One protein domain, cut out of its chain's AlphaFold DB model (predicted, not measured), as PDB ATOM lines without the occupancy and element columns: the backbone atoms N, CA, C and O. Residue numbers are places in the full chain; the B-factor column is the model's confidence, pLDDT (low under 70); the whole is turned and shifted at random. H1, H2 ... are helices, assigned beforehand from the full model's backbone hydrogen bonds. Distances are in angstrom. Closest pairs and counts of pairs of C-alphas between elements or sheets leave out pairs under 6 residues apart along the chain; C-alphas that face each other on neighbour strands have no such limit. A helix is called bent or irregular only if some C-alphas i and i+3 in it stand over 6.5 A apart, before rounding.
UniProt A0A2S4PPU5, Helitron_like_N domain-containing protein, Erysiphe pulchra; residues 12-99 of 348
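This is residues 12 to 99 of the 348 residues of the protein "Helitron_like_N domain-containing protein" of Erysiphe pulchra (UniProt A0A2S4PPU5). What shape do these atoms make? One long helix, H2, makes much of the length of an extended rod with no compact core: the short helix H1 runs back alongside it, and a long loop, residues 19 to 39, reaches out past the beginning of H2, where residues 24 to 29 stick out. Beyond the other end of H2, helix H3 is turned across the rod's length, and the tail of residues 84 to 99 folds back from it toward H2. What is printed, and how large is it? The printed part has 88 residues with three named helices, in the order H1, H2, H3, and no named strand, and its class is all helix. It is extended, with a radius of gyration of the C-alphas of 20.5 A and spans of 62 by 26 by 17 A.

What is near the longest helix? H2, residues 40 to 63, is close to but not clearly touching H1, residues 12 to 18, with 2 pairs of C-alphas within 8 A. Their closest C-alphas, those of Arg 12 and Val 53, are 6.0 A apart. They run opposite ways at a shallow tilt of 18 degrees, and their centres are 11.6 A apart. Where is the third helix? H3, residues 70 to 83, is apart from H2 and apart from H1. How well do the helix backbones hold their pattern? In H2 every O i to N i+4 pair is within hydrogen-bond range; in H1 2 of 3 are, and in H3 7 of 10.

Where does H2 run? Its 24 residues go from C-alpha 40 at (181.534, 177.189, 184.678) to C-alpha 63 at (213.181, 165.641, 192.774), a length of 34.6 A. Where is H1? Its 7 residues begin at C-alpha 12 at (199.845, 178.985, 194.670), and its first and last C-alphas are 10.2 A apart. Where does H3 end? Its 14 residues measure 18.6 A and end at C-alpha 83 at (203.942, 143.786, 195.402). H3 is irregular: C-alphas 72 and 75 are 8.1 A apart, against about 5 A in a regular helix.

How far does it reach? The two C-alphas farthest apart, those of Thr 27 and Asn 82, are 64.6 A from each other. Residues 24 to 29 and 82 to 89 stand free. Are there cuts or long links? The printed part has no cut; H1 to H2 is a long link of 21 residues, and H2 to H3 a short link of 6. Where is confidence low? The mean pLDDT of the printed part is 79.6, and the 21 residues from 70 to 90 are under 70.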
ATOM      1  N   ARG A  12     200.957 178.788 193.729       88.31
ATOM      2  CA  ARG A  12     199.845 178.985 194.670       88.31
ATOM      3  C   ARG A  12     199.559 180.462 194.959       88.31
ATOM      4  O   ARG A  12     198.397 180.851 194.991       88.31
ATOM      5  N   LEU A  13     200.591 181.273 195.199       88.12
ATOM      6  CA  LEU A  13     200.437 182.715 195.439       88.12
ATOM      7  C   LEU A  13     199.974 183.440 194.173       88.12
ATOM      8  O   LEU A  13     199.096 184.294 194.259       88.12
ATOM      9  N   TYR A  14     200.519 183.056 193.017       89.94
ATOM     10  CA  TYR A  14     200.115 183.595 191.723       89.94
ATOM     11  C   TYR A  14     198.635 183.304 191.432       89.94
ATOM     12  O   TYR A  14     197.858 184.227 191.220       89.94
ATOM     13  N   PHE A  15     198.186 182.050 191.522       89.69
ATOM     14  CA  PHE A  15     196.774 181.722 191.295       89.69
ATOM     15  C   PHE A  15     195.859 182.362 192.337       89.69
ATOM     16  O   PHE A  15     194.832 182.936 191.979       89.69
ATOM     17  N   ARG A  16     196.265 182.385 193.615       86.19
ATOM     18  CA  ARG A  16     195.535 183.119 194.657       86.19
ATOM     19  C   ARG A  16     195.385 184.598 194.301       86.19
ATOM     20  O   ARG A  16     194.384 185.193 194.660       86.19
ATOM     21  N   TYR A  17     196.322 185.216 193.588       86.44
ATOM     22  CA  TYR A  17     196.149 186.604 193.167       86.44
ATOM     23  C   TYR A  17     194.938 186.780 192.228       86.44
ATOM     24  O   TYR A  17     194.231 187.785 192.336       86.44
ATOM     25  N   HIS A  18     194.682 185.811 191.350       85.75
ATOM     26  CA  HIS A  18     193.636 185.866 190.325       85.75
ATOM     27  C   HIS A  18     192.262 185.364 190.792       85.75
ATOM     28  O   HIS A  18     191.251 185.736 190.199       85.75
ATOM     29  N   LEU A  19     192.215 184.572 191.867       86.06
ATOM     30  CA  LEU A  19     190.982 184.004 192.429       86.06
ATOM     31  C   LEU A  19     190.210 184.951 193.367       86.06
ATOM     32  O   LEU A  19     189.233 184.528 193.973       86.06
ATOM     33  N   PHE A  20     190.649 186.202 193.537       83.38
ATOM     34  CA  PHE A  20     190.039 187.145 194.480       83.38
ATOM     35  C   PHE A  20     189.579 188.412 193.766       83.38
ATOM     36  O   PHE A  20     190.326 189.009 192.984       83.38
ATOM     37  N   SER A  21     188.365 188.854 194.095       81.19
ATOM     38  CA  SER A  21     187.906 190.210 193.804       81.19
ATOM     39  C   SER A  21     188.773 191.216 194.559       81.19
ATOM     40  O   SER A  21     189.186 190.973 195.696       81.19
ATOM     41  N   ARG A  22     189.089 192.343 193.917       83.81
ATOM     42  CA  ARG A  22     189.978 193.365 194.480       83.81
ATOM     43  C   ARG A  22     189.257 194.687 194.598       83.81
ATOM     44  O   ARG A  22     188.620 195.134 193.651       83.81
ATOM     45  N   GLN A  23     189.435 195.318 195.746       84.31
ATOM     46  CA  GLN A  23     188.955 196.652 196.043       84.31
ATOM     47  C   GLN A  23     190.151 197.438 196.586       84.31
ATOM     48  O   GLN A  23     190.842 196.953 197.480       84.31
ATOM     49  N   GLU A  24     190.456 198.597 196.003       83.62
ATOM     50  CA  GLU A  24     191.627 199.395 196.407       83.62
ATOM     51  C   GLU A  24     191.408 200.100 197.750       83.62
ATOM     52  O   GLU A  24     192.332 200.242 198.545       83.62
ATOM     53  N   SER A  25     190.167 200.499 198.019       85.12
ATOM     54  CA  SER A  25     189.732 201.076 199.287       85.12
ATOM     55  C   SER A  25     188.264 200.715 199.546       85.12
ATOM     56  O   SER A  25     187.560 200.409 198.584       85.12
ATOM     57  N   PRO A  26     187.759 200.794 200.790       82.62
ATOM     58  CA  PRO A  26     186.362 200.466 201.107       82.62
ATOM     59  C   PRO A  26     185.313 201.271 200.325       82.62
ATOM     60  O   PRO A  26     184.168 200.839 200.222       82.62
ATOM     61  N   THR A  27     185.685 202.434 199.784       85.69
ATOM     62  CA  THR A  27     184.806 203.306 198.990       85.69
ATOM     63  C   THR A  27     184.982 203.126 197.480       85.69
ATOM     64  O   THR A  27     184.157 203.615 196.710       85.69
ATOM     65  N   SER A  28     186.030 202.428 197.035       86.06
ATOM     66  CA  SER A  28     186.274 202.152 195.615       86.06
ATOM     67  C   SER A  28     185.345 201.042 195.114       86.06
ATOM     68  O   SER A  28     185.074 200.104 195.863       86.06
ATOM     69  N   PRO A  29     184.891 201.065 193.849       82.75
ATOM     70  CA  PRO A  29     184.187 199.919 193.283       82.75
ATOM     71  C   PRO A  29     185.104 198.689 193.239       82.75
ATOM     72  O   PRO A  29     186.324 198.805 193.081       82.75
ATOM     73  N   VAL A  30     184.515 197.498 193.364       83.19
ATOM     74  CA  VAL A  30     185.236 196.240 193.144       83.19
ATOM     75  C   VAL A  30     185.700 196.197 191.688       83.19
ATOM     76  O   VAL A  30     184.922 196.420 190.761       83.19
ATOM     77  N   LYS A  31     186.991 195.930 191.472       85.75
ATOM     78  CA  LYS A  31     187.565 195.821 190.133       85.75
ATOM     79  C   LYS A  31     187.012 194.578 189.441       85.75
ATOM     80  O   LYS A  31     187.164 193.470 189.956       85.75
ATOM     81  N   PHE A  32     186.459 194.772 188.245       86.31
ATOM     82  CA  PHE A  32     185.964 193.686 187.407       86.31
ATOM     83  C   PHE A  32     187.039 192.612 187.182       86.31
ATOM     84  O   PHE A  32     188.168 192.917 186.779       86.31
ATOM     85  N   ASN A  33     186.674 191.350 187.416       87.19
ATOM     86  CA  ASN A  33     187.538 190.193 187.207       87.19
ATOM     87  C   ASN A  33     186.868 189.208 186.244       87.19
ATOM     88  O   ASN A  33     186.065 188.372 186.657       87.19
ATOM     89  N   ALA A  34     187.241 189.280 184.964       88.44
ATOM     90  CA  ALA A  34     186.671 188.448 183.903       88.44
ATOM     91  C   ALA A  34     186.699 186.941 184.215       88.44
ATOM     92  O   ALA A  34     185.811 186.218 183.777       88.44
ATOM     93  N   LEU A  35     187.686 186.471 184.992       88.31
ATOM     94  CA  LEU A  35     187.777 185.063 185.376       88.31
ATOM     95  C   LEU A  35     186.621 184.665 186.288       88.31
ATOM     96  O   LEU A  35     185.975 183.665 186.015       88.31
ATOM     97  N   ILE A  36     186.322 185.458 187.321       87.62
ATOM     98  CA  ILE A  36     185.250 185.172 188.292       87.62
ATOM     99  C   ILE A  36     183.874 185.184 187.609       87.62
ATOM    100  O   ILE A  36     183.011 184.368 187.929       87.62
ATOM    101  N   HIS A  37     183.681 186.057 186.618       87.75
ATOM    102  CA  HIS A  37     182.444 186.108 185.829       87.75
ATOM    103  C   HIS A  37     182.326 184.994 184.777       87.75
ATOM    104  O   HIS A  37     181.294 184.889 184.123       87.75
ATOM    105  N   GLY A  38     183.344 184.141 184.617       89.12
ATOM    106  CA  GLY A  38     183.317 183.005 183.694       89.12
ATOM    107  C   GLY A  38     182.496 181.797 184.173       89.12
ATOM    108  O   GLY A  38     182.444 180.794 183.463       89.12
ATOM    109  N   GLU A  39     181.893 181.847 185.368       87.12
ATOM    110  CA  GLU A  39     181.026 180.814 185.966       87.12
ATOM    111  C   GLU A  39     181.564 179.371 185.838       87.12
ATOM    112  O   GLU A  39     182.451 178.954 186.581       87.12
ATOM    113  N   ARG A  40     181.058 178.568 184.891       87.06
ATOM    114  CA  ARG A  40     181.534 177.189 184.678       87.06
ATOM    115  C   ARG A  40     182.986 177.138 184.202       87.06
ATOM    116  O   ARG A  40     183.729 176.262 184.636       87.06
ATOM    117  N   LEU A  41     183.406 178.086 183.361       90.12
ATOM    118  CA  LEU A  41     184.804 178.202 182.933       90.12
ATOM    119  C   LEU A  41     185.702 178.590 184.110       90.12
ATOM    120  O   LEU A  41     186.825 178.104 184.211       90.12
ATOM    121  N   PHE A  42     185.190 179.400 185.041       88.81
ATOM    122  CA  PHE A  42     185.892 179.716 186.284       88.81
ATOM    123  C   PHE A  42     186.099 178.472 187.155       88.81
ATOM    124  O   PHE A  42     187.202 178.232 187.638       88.81
ATOM    125  N   GLN A  43     185.062 177.644 187.322       87.12
ATOM    126  CA  GLN A  43     185.158 176.386 188.072       87.12
ATOM    127  C   GLN A  43     186.195 175.429 187.471       87.12
ATOM    128  O   GLN A  43     186.977 174.827 188.210       87.12
ATOM    129  N   GLN A  44     186.226 175.315 186.140       88.88
ATOM    130  CA  GLN A  44     187.236 174.524 185.440       88.88
ATOM    131  C   GLN A  44     188.640 175.093 185.672       88.88
ATOM    132  O   GLN A  44     189.531 174.361 186.095       88.88
ATOM    133  N   LEU A  45     188.807 176.408 185.516       90.06
ATOM    134  CA  LEU A  45     190.079 177.083 185.763       90.06
ATOM    135  C   LEU A  45     190.583 176.867 187.198       90.06
ATOM    136  O   LEU A  45     191.770 176.635 187.395       90.06
ATOM    137  N   CYS A  46     189.703 176.896 188.203       88.62
ATOM    138  CA  CYS A  46     190.061 176.582 189.588       88.62
ATOM    139  C   CYS A  46     190.619 175.158 189.738       88.62
ATOM    140  O   CYS A  46     191.586 174.955 190.476       88.62
ATOM    141  N   CYS A  47     190.033 174.180 189.040       87.81
ATOM    142  CA  CYS A  47     190.521 172.800 189.041       87.81
ATOM    143  C   CYS A  47     191.896 172.696 188.369       87.81
ATOM    144  O   CYS A  47     192.796 172.076 188.934       87.81
ATOM    145  N   ASP A  48     192.083 173.361 187.227       90.75
ATOM    146  CA  ASP A  48     193.356 173.383 186.497       90.75
ATOM    147  C   ASP A  48     194.461 174.072 187.316       90.75
ATOM    148  O   ASP A  48     195.574 173.564 187.442       90.75
ATOM    149  N   MET A  49     194.145 175.205 187.956       91.44
ATOM    150  CA  MET A  49     195.051 175.900 188.875       91.44
ATOM    151  C   MET A  49     195.457 175.006 190.051       91.44
ATOM    152  O   MET A  49     196.632 174.982 190.422       91.44
ATOM    153  N   TYR A  50     194.509 174.270 190.641       88.06
ATOM    154  CA  TYR A  50     194.808 173.318 191.709       88.06
ATOM    155  C   TYR A  50     195.710 172.182 191.218       88.06
ATOM    156  O   TYR A  50     196.722 171.916 191.862       88.06
ATOM    157  N   ALA A  51     195.408 171.580 190.064       89.88
ATOM    158  CA  ALA A  51     196.221 170.517 189.474       89.88
ATOM    159  C   ALA A  51     197.663 170.980 189.211       89.88
ATOM    160  O   ALA A  51     198.607 170.282 189.568       89.88
ATOM    161  N   CYS A  52     197.851 172.196 188.690       91.50
ATOM    162  CA  CYS A  52     199.172 172.800 188.516       91.50
ATOM    163  C   CYS A  52     199.919 172.990 189.847       91.50
ATOM    164  O   CYS A  52     201.137 172.822 189.916       91.50
ATOM    165  N   VAL A  53     199.227 173.388 190.920       90.44
ATOM    166  CA  VAL A  53     199.856 173.530 192.246       90.44
ATOM    167  C   VAL A  53     200.228 172.169 192.819       90.44
ATOM    168  O   VAL A  53     201.327 172.034 193.355       90.44
ATOM    169  N   ASP A  54     199.344 171.181 192.709       87.62
ATOM    170  CA  ASP A  54     199.589 169.837 193.225       87.62
ATOM    171  C   ASP A  54     200.723 169.141 192.459       87.62
ATOM    172  O   ASP A  54     201.645 168.626 193.086       87.62
ATOM    173  N   ASP A  55     200.766 169.251 191.126       89.25
ATOM    174  CA  ASP A  55     201.878 168.728 190.321       89.25
ATOM    175  C   ASP A  55     203.215 169.382 190.697       89.25
ATOM    176  O   ASP A  55     204.211 168.686 190.873       89.25
ATOM    177  N   ASN A  56     203.248 170.696 190.953       88.94
ATOM    178  CA  ASN A  56     204.456 171.356 191.461       88.94
ATOM    179  C   ASN A  56     204.910 170.777 192.815       88.94
ATOM    180  O   ASN A  56     206.107 170.580 193.044       88.94
ATOM    181  N   VAL A  57     203.968 170.485 193.720       87.06
ATOM    182  CA  VAL A  57     204.266 169.859 195.018       87.06
ATOM    183  C   VAL A  57     204.774 168.427 194.829       87.06
ATOM    184  O   VAL A  57     205.764 168.041 195.457       87.06
ATOM    185  N   LEU A  58     204.142 167.640 193.961       88.00
ATOM    186  CA  LEU A  58     204.537 166.264 193.656       88.00
ATOM    187  C   LEU A  58     205.896 166.206 192.945       88.00
ATOM    188  O   LEU A  58     206.736 165.369 193.278       88.00
ATOM    189  N   CYS A  59     206.156 167.131 192.024       89.31
ATOM    190  CA  CYS A  59     207.432 167.287 191.340       89.31
ATOM    191  C   CYS A  59     208.550 167.607 192.338       89.31
ATOM    192  O   CYS A  59     209.602 166.965 192.312       89.31
ATOM    193  N   TRP A  60     208.302 168.507 193.298       87.75
ATOM    194  CA  TRP A  60     209.260 168.757 194.374       87.75
ATOM    195  C   TRP A  60     209.578 167.475 195.149       87.75
ATOM    196  O   TRP A  60     210.753 167.168 195.342       87.75
ATOM    197  N   HIS A  61     208.573 166.677 195.526       87.75
ATOM    198  CA  HIS A  61     208.817 165.399 196.203       87.75
ATOM    199  C   HIS A  61     209.651 164.455 195.333       87.75
ATOM    200  O   HIS A  61     210.650 163.918 195.811       87.75
ATOM    201  N   ARG A  62     209.302 164.303 194.051       85.31
ATOM    202  CA  ARG A  62     210.027 163.463 193.085       85.31
ATOM    203  C   ARG A  62     211.506 163.842 192.981       85.31
ATOM    204  O   ARG A  62     212.356 162.957 192.966       85.31
ATOM    205  N   LEU A  63     211.816 165.137 192.950       88.62
ATOM    206  CA  LEU A  63     213.181 165.641 192.774       88.62
ATOM    207  C   LEU A  63     213.986 165.734 194.083       88.62
ATOM    208  O   LEU A  63     215.213 165.747 194.044       88.62
ATOM    209  N   ASN A  64     213.329 165.758 195.248       88.12
ATOM    210  CA  ASN A  64     213.967 165.991 196.555       88.12
ATOM    211  C   ASN A  64     213.949 164.755 197.476       88.12
ATOM    212  O   ASN A  64     213.962 164.875 198.701       88.12
ATOM    213  N   GLN A  65     213.967 163.546 196.906       84.00
ATOM    214  CA  GLN A  65     213.927 162.284 197.662       84.00
ATOM    215  C   GLN A  65     215.063 162.128 198.690       84.00
ATOM    216  O   GLN A  65     214.842 161.574 199.766       84.00
ATOM    217  N   ARG A  66     216.262 162.662 198.406       82.19
ATOM    218  CA  ARG A  66     217.387 162.672 199.362       82.19
ATOM    219  C   ARG A  66     217.091 163.539 200.588       82.19
ATOM    220  O   ARG A  66     217.373 163.137 201.708       82.19
ATOM    221  N   THR A  67     216.460 164.694 200.389       82.69
ATOM    222  CA  THR A  67     216.047 165.599 201.473       82.69
ATOM    223  C   THR A  67     214.993 164.956 202.376       82.69
ATOM    224  O   THR A  67     215.004 165.163 203.586       82.69
ATOM    225  N   ILE A  68     214.115 164.124 201.805       76.00
ATOM    226  CA  ILE A  68     213.085 163.363 202.534       76.00
ATOM    227  C   ILE A  68     213.686 162.128 203.244       76.00
ATOM    228  O   ILE A  68     212.980 161.422 203.960       76.00
ATOM    229  N   ARG A  69     215.000 161.895 203.105       71.62
ATOM    230  CA  ARG A  69     215.725 160.739 203.652       71.62
ATOM    231  C   ARG A  69     215.125 159.405 203.205       71.62
ATOM    232  O   ARG A  69     214.853 158.530 204.024       71.62
ATOM    233  N   ASN A  70     214.863 159.269 201.900       63.94
ATOM    234  CA  ASN A  70     214.337 158.033 201.301       63.94
ATOM    235  C   ASN A  70     215.172 156.791 201.698       63.94
ATOM    236  O   ASN A  70     214.627 155.724 201.949       63.94
ATOM    237  N   ASP A  71     216.480 156.957 201.871       61.50
ATOM    238  CA  ASP A  71     217.426 155.939 202.332       61.50
ATOM    239  C   ASP A  71     217.056 155.271 203.672       61.50
ATOM    240  O   ASP A  71     217.327 154.084 203.846       61.50
ATOM    241  N   LEU A  72     216.360 155.967 204.578       63.69
ATOM    242  CA  LEU A  72     215.848 155.387 205.831       63.69
ATOM    243  C   LEU A  72     214.618 154.482 205.633       63.69
ATOM    244  O   LEU A  72     214.157 153.847 206.579       63.69
ATOM    245  N   TYR A  73     214.071 154.433 204.419       64.88
ATOM    246  CA  TYR A  73     212.841 153.722 204.070       64.88
ATOM    247  C   TYR A  73     213.066 152.640 203.005       64.88
ATOM    248  O   TYR A  73     212.102 152.169 202.400       64.88
ATOM    249  N   SER A  74     214.318 152.226 202.789       60.72
ATOM    250  CA  SER A  74     214.710 151.184 201.828       60.72
ATOM    251  C   SER A  74     213.878 149.904 201.971       60.72
ATOM    252  O   SER A  74     213.333 149.423 200.984       60.72
ATOM    253  N   GLY A  75     213.647 149.438 203.203       62.97
ATOM    254  CA  GLY A  75     212.817 148.254 203.466       62.97
ATOM    255  C   GLY A  75     211.351 148.377 203.021       62.97
ATOM    256  O   GLY A  75     210.758 147.381 202.616       62.97
ATOM    257  N   VAL A  76     210.777 149.591 203.042       60.53
ATOM    258  CA  VAL A  76     209.410 149.878 202.553       60.53
ATOM    259  C   VAL A  76     209.382 149.934 201.024       60.53
ATOM    260  O   VAL A  76     208.448 149.449 200.393       60.53
ATOM    261  N   ILE A  77     210.420 150.507 200.411       61.28
ATOM    262  CA  ILE A  77     210.579 150.525 198.952       61.28
ATOM    263  C   ILE A  77     210.726 149.106 198.397       61.28
ATOM    264  O   ILE A  77     210.121 148.790 197.375       61.28
ATOM    265  N   ASP A  78     211.487 148.248 199.071       63.75
ATOM    266  CA  ASP A  78     211.707 146.873 198.625       63.75
ATOM    267  C   ASP A  78     210.445 146.008 198.764       63.75
ATOM    268  O   ASP A  78     210.171 145.190 197.889       63.75
ATOM    269  N   THR A  79     209.609 146.239 199.784       61.41
ATOM    270  CA  THR A  79     208.288 145.586 199.880       61.41
ATOM    271  C   THR A  79     207.340 146.048 198.773       61.41
ATOM    272  O   THR A  79     206.724 145.208 198.124       61.41
ATOM    273  N   LEU A  80     207.270 147.354 198.491       62.66
ATOM    274  CA  LEU A  80     206.436 147.899 197.407       62.66
ATOM    275  C   LEU A  80     206.862 147.401 196.016       62.66
ATOM    276  O   LEU A  80     206.018 147.161 195.157       62.66
ATOM    277  N   ARG A  81     208.167 147.217 195.788       63.53
ATOM    278  CA  ARG A  81     208.699 146.636 194.542       63.53
ATOM    279  C   ARG A  81     208.298 145.176 194.348       63.53
ATOM    280  O   ARG A  81     208.132 144.754 193.210       63.53
ATOM    281  N   ASN A  82     208.143 144.422 195.435       61.22
ATOM    282  CA  ASN A  82     207.737 143.019 195.371       61.22
ATOM    283  C   ASN A  82     206.225 142.846 195.139       61.22
ATOM    284  O   ASN A  82     205.818 141.822 194.596       61.22
ATOM    285  N   ASP A  83     205.409 143.835 195.520       59.03
ATOM    286  CA  ASP A  83     203.942 143.786 195.402       59.03
ATOM    287  C   ASP A  83     203.434 144.245 194.018       59.03
ATOM    288  O   ASP A  83     202.342 143.889 193.576       59.03
ATOM    289  N   HIS A  84     204.246 145.007 193.278       58.19
ATOM    290  CA  HIS A  84     203.931 145.448 191.921       58.19
ATOM    291  C   HIS A  84     204.653 144.585 190.878       58.19
ATOM    292  O   HIS A  84     205.802 144.839 190.518       58.19
ATOM    293  N   GLN A  85     203.953 143.574 190.346       51.62
ATOM    294  CA  GLN A  85     204.378 142.810 189.163       51.62
ATOM    295  C   GLN A  85     204.350 143.707 187.913       51.62
ATOM    296  O   GLN A  85     203.420 143.681 187.114       51.62
ATOM    297  N   GLY A  86     205.362 144.560 187.777       58.75
ATOM    298  CA  GLY A  86     205.492 145.503 186.674       58.75
ATOM    299  C   GLY A  86     206.347 146.691 187.086       58.75
ATOM    300  O   GLY A  86     205.845 147.668 187.633       58.75
ATOM    301  N   ASN A  87     207.650 146.616 186.813       55.47
ATOM    302  CA  ASN A  87     208.587 147.725 187.007       55.47
ATOM    303  C   ASN A  87     208.295 148.859 186.009       55.47
ATOM    304  O   ASN A  87     209.001 149.016 185.014       55.47
ATOM    305  N   ILE A  88     207.269 149.670 186.261       58.59
ATOM    306  CA  ILE A  88     207.046 150.912 185.516       58.59
ATOM    307  C   ILE A  88     207.409 152.090 186.426       58.59
ATOM    308  O   ILE A  88     206.587 152.615 187.170       58.59
ATOM    309  N   GLY A  89     208.674 152.512 186.341       65.38
ATOM    310  CA  GLY A  89     209.178 153.748 186.950       65.38
ATOM    311  C   GLY A  89     209.871 153.597 188.309       65.38
ATOM    312  O   GLY A  89     209.966 152.520 188.890       65.38
ATOM    313  N   MET A  90     210.411 154.718 188.803       68.06
ATOM    314  CA  MET A  90     211.057 154.803 190.115       68.06
ATOM    315  C   MET A  90     210.021 155.207 191.179       68.06
ATOM    316  O   MET A  90     209.405 156.265 191.025       68.06
ATOM    317  N   PRO A  91     209.836 154.425 192.262       71.44
ATOM    318  CA  PRO A  91     208.901 154.780 193.325       71.44
ATOM    319  C   PRO A  91     209.337 156.074 194.023       71.44
ATOM    320  O   PRO A  91     210.513 156.268 194.339       71.44
ATOM    321  N   VAL A  92     208.373 156.963 194.265       76.31
ATOM    322  CA  VAL A  92     208.579 158.255 194.929       76.31
ATOM    323  C   VAL A  92     207.919 158.215 196.295       76.31
ATOM    324  O   VAL A  92     206.723 157.963 196.413       76.31
ATOM    325  N   ILE A  93     208.689 158.524 197.332       77.06
ATOM    326  CA  ILE A  93     208.168 158.658 198.685       77.06
ATOM    327  C   ILE A  93     207.587 160.056 198.877       77.06
ATOM    328  O   ILE A  93     208.296 161.060 198.763       77.06
ATOM    329  N   LEU A  94     206.309 160.121 199.247       81.38
ATOM    330  CA  LEU A  94     205.686 161.352 199.724       81.38
ATOM    331  C   LEU A  94     205.967 161.546 201.218       81.38
ATOM    332  O   LEU A  94     205.940 160.598 202.004       81.38
ATOM    333  N   SER A  95     206.252 162.784 201.621       80.81
ATOM    334  CA  SER A  95     206.465 163.140 203.027       80.81
ATOM    335  C   SER A  95     205.139 163.125 203.797       80.81
ATOM    336  O   SER A  95     204.087 163.406 203.230       80.81
ATOM    337  N   ALA A  96     205.180 162.917 205.118       75.94
ATOM    338  CA  ALA A  96     204.005 163.074 205.990       75.94
ATOM    339  C   ALA A  96     203.441 164.516 206.015       75.94
ATOM    340  O   ALA A  96     202.355 164.761 206.542       75.94
ATOM    341  N   SER A  97     204.174 165.489 205.461       77.75
ATOM    342  CA  SER A  97     203.691 166.857 205.237       77.75
ATOM    343  C   SER A  97     202.769 166.998 204.019       77.75
ATOM    344  O   SER A  97     202.077 168.013 203.910       77.75
ATOM    345  N   TYR A  98     202.760 166.024 203.102       80.06
ATOM    346  CA  TYR A  98     201.859 166.015 201.951       80.06
ATOM    347  C   TYR A  98     200.444 165.649 202.407       80.06
ATOM    348  O   TYR A  98     200.170 164.505 202.767       80.06
ATOM    349  N   HIS A  99     199.556 166.643 202.441       72.25
ATOM    350  CA  HIS A  99     198.186 166.460 202.918       72.25
ATOM    351  C   HIS A  99     197.427 165.469 202.033       72.25
ATOM    352  O   HIS A  99     197.499 165.551 200.813       72.25
TER     353      HIS A  99